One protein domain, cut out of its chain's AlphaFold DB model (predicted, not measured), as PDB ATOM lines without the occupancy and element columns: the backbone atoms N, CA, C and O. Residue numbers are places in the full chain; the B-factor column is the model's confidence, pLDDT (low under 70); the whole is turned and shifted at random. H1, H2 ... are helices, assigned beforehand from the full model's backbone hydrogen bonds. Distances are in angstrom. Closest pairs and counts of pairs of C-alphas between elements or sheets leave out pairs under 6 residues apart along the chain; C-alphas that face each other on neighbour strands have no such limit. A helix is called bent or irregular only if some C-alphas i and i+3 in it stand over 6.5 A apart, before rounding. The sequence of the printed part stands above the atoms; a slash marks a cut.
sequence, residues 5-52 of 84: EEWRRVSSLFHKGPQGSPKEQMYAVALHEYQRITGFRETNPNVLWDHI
ATOM      1  N   GLU A   5     -42.871 -54.790  -0.721       97.94
ATOM      2  CA  GLU A   5     -43.843 -55.345   0.219       97.94
ATOM      3  C   GLU A   5     -44.321 -54.278   1.204       97.94
ATOM      4  O   GLU A   5     -45.530 -54.092   1.386       97.94
ATOM      5  N   GLU A   6     -43.388 -53.536   1.787       98.00
ATOM      6  CA  GLU A   6     -43.652 -52.422   2.689       98.00
ATOM      7  C   GLU A   6     -44.476 -51.334   1.988       98.00
ATOM      8  O   GLU A   6     -45.463 -50.848   2.545       98.00
ATOM      9  N   TRP A   7     -44.153 -50.999   0.734       97.75
ATOM     10  CA  TRP A   7     -44.943 -50.063  -0.067       97.75
ATOM     11  C   TRP A   7     -46.358 -50.574  -0.327       97.75
ATOM     12  O   TRP A   7     -47.325 -49.818  -0.190       97.75
ATOM     13  N   ARG A   8     -46.518 -51.856  -0.676       97.75
ATOM     14  CA  ARG A   8     -47.847 -52.456  -0.866       97.75
ATOM     15  C   ARG A   8     -48.674 -52.353   0.413       97.75
ATOM     16  O   ARG A   8     -49.849 -51.993   0.352       97.75
ATOM     17  N   ARG A   9     -48.060 -52.611   1.569       97.69
ATOM     18  CA  ARG A   9     -48.706 -52.468   2.878       97.69
ATOM     19  C   ARG A   9     -49.138 -51.025   3.135       97.69
ATOM     20  O   ARG A   9     -50.319 -50.799   3.380       97.69
ATOM     21  N   VAL A  10     -48.228 -50.058   3.015       97.56
ATOM     22  CA  VAL A  10     -48.509 -48.628   3.241       97.56
ATOM     23  C   VAL A  10     -49.594 -48.104   2.293       97.56
ATOM     24  O   VAL A  10     -50.570 -47.510   2.743       97.56
ATOM     25  N   SER A  11     -49.467 -48.353   0.988       97.06
ATOM     26  CA  SER A  11     -50.412 -47.849  -0.022       97.06
ATOM     27  C   SER A  11     -51.810 -48.467   0.098       97.06
ATOM     28  O   SER A  11     -52.805 -47.788  -0.155       97.06
ATOM     29  N   SER A  12     -51.920 -49.711   0.580       97.88
ATOM     30  CA  SER A  12     -53.215 -50.345   0.880       97.88
ATOM     31  C   SER A  12     -54.009 -49.652   1.997       97.88
ATOM     32  O   SER A  12     -55.180 -49.978   2.216       97.88
ATOM     33  N   LEU A  13     -53.380 -48.732   2.737       97.56
ATOM     34  CA  LEU A  13     -53.989 -47.972   3.828       97.56
ATOM     35  C   LEU A  13     -54.450 -46.574   3.395       97.56
ATOM     36  O   LEU A  13     -54.983 -45.827   4.217       97.56
ATOM     37  N   PHE A  14     -54.284 -46.214   2.119       96.69
ATOM     38  CA  PHE A  14     -54.873 -44.991   1.582       96.69
ATOM     39  C   PHE A  14     -56.400 -45.015   1.711       96.69
ATOM     40  O   PHE A  14     -57.027 -46.066   1.577       96.69
ATOM     41  N   HIS A  15     -56.991 -43.849   1.970       96.50
ATOM     42  CA  HIS A  15     -58.425 -43.655   2.233       96.50
ATOM     43  C   HIS A  15     -58.975 -44.388   3.471       96.50
ATOM     44  O   HIS A  15     -60.189 -44.483   3.633       96.50
ATOM     45  N   LYS A  16     -58.115 -44.910   4.358       95.94
ATOM     46  CA  LYS A  16     -58.535 -45.547   5.623       95.94
ATOM     47  C   LYS A  16     -58.418 -44.619   6.836       95.94
ATOM     48  O   LYS A  16     -58.470 -45.090   7.969       95.94
ATOM     49  N   GLY A  17     -58.203 -43.324   6.612       91.69
ATOM     50  CA  GLY A  17     -58.112 -42.319   7.665       91.69
ATOM     51  C   GLY A  17     -59.423 -42.126   8.434       91.69
ATOM     52  O   GLY A  17     -60.501 -42.394   7.900       91.69
ATOM     53  N   PRO A  18     -59.346 -41.649   9.688       90.25
ATOM     54  CA  PRO A  18     -60.524 -41.247  10.451       90.25
ATOM     55  C   PRO A  18     -61.169 -39.983   9.850       90.25
ATOM     56  O   PRO A  18     -60.661 -39.403   8.890       90.25
ATOM     57  N   GLN A  19     -62.284 -39.527  10.434       88.19
ATOM     58  CA  GLN A  19     -62.878 -38.235  10.073       88.19
ATOM     59  C   GLN A  19     -61.865 -37.092  10.264       88.19
ATOM     60  O   GLN A  19     -61.051 -37.123  11.186       88.19
ATOM     61  N   GLY A  20     -61.918 -36.086   9.391       91.00
ATOM     62  CA  GLY A  20     -60.958 -34.982   9.370       91.00
ATOM     63  C   GLY A  20     -60.908 -34.305   8.004       91.00
ATOM     64  O   GLY A  20     -61.834 -34.437   7.202       91.00
ATOM     65  N   SER A  21     -59.821 -33.598   7.715       94.56
ATOM     66  CA  SER A  21     -59.569 -33.037   6.384       94.56
ATOM     67  C   SER A  21     -59.444 -34.138   5.316       94.56
ATOM     68  O   SER A  21     -59.068 -35.269   5.638       94.56
ATOM     69  N   PRO A  22     -59.660 -33.826   4.023       94.75
ATOM     70  CA  PRO A  22     -59.455 -34.797   2.945       94.75
ATOM     71  C   PRO A  22     -58.059 -35.436   2.969       94.75
ATOM     72  O   PRO A  22     -57.910 -36.624   2.704       94.75
ATOM     73  N   LYS A  23     -57.030 -34.668   3.358       93.00
ATOM     74  CA  LYS A  23     -55.654 -35.164   3.499       93.00
ATOM     75  C   LYS A  23     -55.536 -36.213   4.609       93.00
ATOM     76  O   LYS A  23     -54.853 -37.216   4.419       93.00
ATOM     77  N   GLU A  24     -56.170 -35.989   5.756       93.50
ATOM     78  CA  GLU A  24     -56.137 -36.924   6.887       93.50
ATOM     79  C   GLU A  24     -56.904 -38.207   6.569       93.50
ATOM     80  O   GLU A  24     -56.363 -39.296   6.763       93.50
ATOM     81  N   GLN A  25     -58.099 -38.084   5.985       95.31
ATOM     82  CA  GLN A  25     -58.892 -39.225   5.517       95.31
ATOM     83  C   GLN A  25     -58.110 -40.077   4.504       95.31
ATOM     84  O   GLN A  25     -58.130 -41.307   4.544       95.31
ATOM     85  N   MET A  26     -57.368 -39.415   3.616       95.38
ATOM     86  CA  MET A  26     -56.569 -40.059   2.580       95.38
ATOM     87  C   MET A  26     -55.310 -40.744   3.131       95.38
ATOM     88  O   MET A  26     -55.019 -41.872   2.740       95.38
ATOM     89  N   TYR A  27     -54.550 -40.085   4.015       96.69
ATOM     90  CA  TYR A  27     -53.154 -40.466   4.282       96.69
ATOM     91  C   TYR A  27     -52.797 -40.756   5.740       96.69
ATOM     92  O   TYR A  27     -51.720 -41.303   5.966       96.69
ATOM     93  N   ALA A  28     -53.630 -40.419   6.731       95.31
ATOM     94  CA  ALA A  28     -53.219 -40.486   8.141       95.31
ATOM     95  C   ALA A  28     -52.747 -41.889   8.564       95.31
ATOM     96  O   ALA A  28     -51.694 -42.027   9.186       95.31
ATOM     97  N   VAL A  29     -53.477 -42.937   8.167       97.00
ATOM     98  CA  VAL A  29     -53.116 -44.327   8.499       97.00
ATOM     99  C   VAL A  29     -51.869 -44.783   7.743       97.00
ATOM    100  O   VAL A  29     -51.005 -45.435   8.325       97.00
ATOM    101  N   ALA A  30     -51.724 -44.398   6.474       97.12
ATOM    102  CA  ALA A  30     -50.538 -44.725   5.687       97.12
ATOM    103  C   ALA A  30     -49.269 -44.043   6.230       97.12
ATOM    104  O   ALA A  30     -48.224 -44.681   6.313       97.12
ATOM    105  N   LEU A  31     -49.358 -42.777   6.654       96.50
ATOM    106  CA  LEU A  31     -48.252 -42.053   7.293       96.50
ATOM    107  C   LEU A  31     -47.855 -42.681   8.632       96.50
ATOM    108  O   LEU A  31     -46.667 -42.796   8.929       96.50
ATOM    109  N   HIS A  32     -48.836 -43.120   9.423       96.50
ATOM    110  CA  HIS A  32     -48.570 -43.827  10.672       96.50
ATOM    111  C   HIS A  32     -47.860 -45.164  10.424       96.50
ATOM    112  O   HIS A  32     -46.873 -45.471  11.089       96.50
ATOM    113  N   GLU A  33     -48.312 -45.948   9.441       97.56
ATOM    114  CA  GLU A  33     -47.659 -47.213   9.091       97.56
ATOM    115  C   GLU A  33     -46.251 -46.996   8.531       97.56
ATOM    116  O   GLU A  33     -45.319 -47.705   8.910       97.56
ATOM    117  N   TYR A  34     -46.063 -45.971   7.699       97.75
ATOM    118  CA  TYR A  34     -44.745 -45.557   7.234       97.75
ATOM    119  C   TYR A  34     -43.805 -45.228   8.404       97.75
ATOM    120  O   TYR A  34     -42.672 -45.714   8.439       97.75
ATOM    121  N   GLN A  35     -44.274 -44.458   9.393       97.56
ATOM    122  CA  GLN A  35     -43.495 -44.154  10.595       97.56
ATOM    123  C   GLN A  35     -43.205 -45.414  11.417       97.56
ATOM    124  O   GLN A  35     -42.099 -45.561  11.926       97.56
ATOM    125  N   ARG A  36     -44.161 -46.344  11.531       97.69
ATOM    126  CA  ARG A  36     -43.975 -47.611  12.252       97.69
ATOM    127  C   ARG A  36     -42.889 -48.482  11.615       97.69
ATOM    128  O   ARG A  36     -42.114 -49.097  12.341       97.69
ATOM    129  N   ILE A  37     -42.846 -48.545  10.284       96.75
ATOM    130  CA  ILE A  37     -41.862 -49.333   9.527       96.75
ATOM    131  C   ILE A  37     -40.481 -48.670   9.574       96.75
ATOM    132  O   ILE A  37     -39.483 -49.324   9.857       96.75
ATOM    133  N   THR A  38     -40.417 -47.366   9.307       95.75
ATOM    134  CA  THR A  38     -39.142 -46.666   9.071       95.75
ATOM    135  C   THR A  38     -38.569 -45.961  10.300       95.75
ATOM    136  O   THR A  38     -37.419 -45.527  10.273       95.75
ATOM    137  N   GLY A  39     -39.371 -45.765  11.349       96.44
ATOM    138  CA  GLY A  39     -39.055 -44.898  12.487       96.44
ATOM    139  C   GLY A  39     -39.112 -43.396  12.173       96.44
ATOM    140  O   GLY A  39     -38.973 -42.582  13.085       96.44
ATOM    141  N   PHE A  40     -39.333 -42.999  10.913       94.88
ATOM    142  CA  PHE A  40     -39.331 -41.602  10.484       94.88
ATOM    143  C   PHE A  40     -40.751 -41.048  10.361       94.88
ATOM    144  O   PHE A  40     -41.604 -41.608   9.672       94.88
ATOM    145  N   ARG A  41     -41.012 -39.910  11.008       95.50
ATOM    146  CA  ARG A  41     -42.308 -39.235  10.928       95.50
ATOM    147  C   ARG A  41     -42.355 -38.306   9.719       95.50
ATOM    148  O   ARG A  41     -41.811 -37.207   9.762       95.50
ATOM    149  N   GLU A  42     -43.070 -38.726   8.684       94.12
ATOM    150  CA  GLU A  42     -43.347 -37.895   7.513       94.12
ATOM    151  C   GLU A  42     -44.591 -37.009   7.726       94.12
ATOM    152  O   GLU A  42     -45.587 -37.435   8.311       94.12
ATOM    153  N   THR A  43     -44.547 -35.764   7.248       89.38
ATOM    154  CA  THR A  43     -45.646 -34.780   7.351       89.38
ATOM    155  C   THR A  43     -46.244 -34.413   5.987       89.38
ATOM    156  O   THR A  43     -47.408 -33.989   5.884       89.38
ATOM    157  N   ASN A  44     -45.473 -34.612   4.920       92.00
ATOM    158  CA  ASN A  44     -45.873 -34.438   3.540       92.00
ATOM    159  C   ASN A  44     -46.108 -35.810   2.878       92.00
ATOM    160  O   ASN A  44     -45.166 -36.428   2.392       92.00
ATOM    161  N   PRO A  45     -47.359 -36.289   2.775       91.06
ATOM    162  CA  PRO A  45     -47.652 -37.603   2.203       91.06
ATOM    163  C   PRO A  45     -47.210 -37.751   0.747       91.06
ATOM    164  O   PRO A  45     -46.966 -38.872   0.313       91.06
ATOM    165  N   ASN A  46     -47.043 -36.651   0.004       89.12
ATOM    166  CA  ASN A  46     -46.598 -36.701  -1.389       89.12
ATOM    167  C   ASN A  46     -45.211 -37.344  -1.548       89.12
ATOM    168  O   ASN A  46     -44.920 -37.883  -2.612       89.12
ATOM    169  N   VAL A  47     -44.373 -37.341  -0.505       91.50
ATOM    170  CA  VAL A  47     -43.031 -37.939  -0.565       91.50
ATOM    171  C   VAL A  47     -43.024 -39.445  -0.288       91.50
ATOM    172  O   VAL A  47     -42.005 -40.096  -0.496       91.50
ATOM    173  N   LEU A  48     -44.157 -40.045   0.105       94.62
ATOM    174  CA  LEU A  48     -44.245 -41.498   0.303       94.62
ATOM    175  C   LEU A  48     -43.860 -42.266  -0.972       94.62
ATOM    176  O   LEU A  48     -43.176 -43.285  -0.903       94.62
ATOM    177  N   TRP A  49     -44.220 -41.734  -2.143       93.94
ATOM    178  CA  TRP A  49     -43.833 -42.301  -3.433       93.94
ATOM    179  C   TRP A  49     -42.341 -42.168  -3.732       93.94
ATOM    180  O   TRP A  49     -41.828 -42.919  -4.557       93.94
ATOM    181  N   ASP A  50     -41.636 -41.227  -3.113       91.75
ATOM    182  CA  ASP A  50     -40.187 -41.058  -3.271       91.75
ATOM    183  C   ASP A  50     -39.402 -41.983  -2.336       91.75
ATOM    184  O   ASP A  50     -38.194 -42.146  -2.475       91.75
ATOM    185  N   HIS A  51     -40.080 -42.659  -1.410       93.38
ATOM    186  CA  HIS A  51     -39.453 -43.633  -0.526       93.38
ATOM    187  C   HIS A  51     -39.479 -45.065  -1.060       93.38
ATOM    188  O   HIS A  51     -38.928 -45.941  -0.400       93.38
ATOM    189  N   ILE A  52     -40.045 -45.312  -2.245       95.75
ATOM    190  CA  ILE A  52     -40.135 -46.649  -2.852       95.75
ATOM    191  C   ILE A  52     -38.784 -47.038  -3.463       95.75
ATOM    192  O   ILE A  52     -38.334 -46.417  -4.427       95.75
TER     193      ILE A  52
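AT A GLANCE: This is residues 5 to 52 of the 84 residues of an uncharacterized protein of Acidobacteria bacterium (UniProt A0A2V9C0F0). One long, kinked helix, H2, makes the length of this small all-helix domain, and the short helices H1 and H3 form a triangle with it. H1 and H2 make a helical hairpin. The printed part has 48 residues with three named helices, H1, H2, H3, and no named strand. It is compact, with a radius of gyration of the C-alphas of 9.8 A and spans of 26 by 18 by 17 A.

HOW THE PARTS SIT: Start at H1, residues 5 to 11; it touches residues 30 to 37 of H2, residues 22 to 38, opposite ways at a shallow tilt of 23 degrees, closest at C-alphas Val 10 and Ala 30, 5.0 A. H3, residues 45 to 51, is close but not clearly touching H2; their closest C-alphas, Tyr 27 and Pro 45, are 6.5 A apart. They run the same way at 35.5 degrees, only just a steep tilt. H1 and H3 are near each other. Every O i to N i+4 pair is within hydrogen-bond range in H1, 11 of 13 in H2 and 1 of 3 in H3, where 3 of 4 O i to N i+3 pairs are.

IN THESE COORDINATES: Find C-alpha 5 at (-43.843, -55.345, 0.219), where H1 begins. H2 runs 24.3 A, with a kink of 38 degrees near residue 29, and is irregular, C-alphas 26 and 29 being 8.1 A apart. H3 is only just irregular, with C-alphas 46 and 49 at 6.6 A, and it ends at C-alpha 51 at (-39.453, -43.633, -0.526).

THE WHOLE: The C-alphas farthest apart, Glu 5 and Gly 20, are 28.1 A apart. Both links are short, the printed part has no cut, and no printed residue is under 70 in pLDDT.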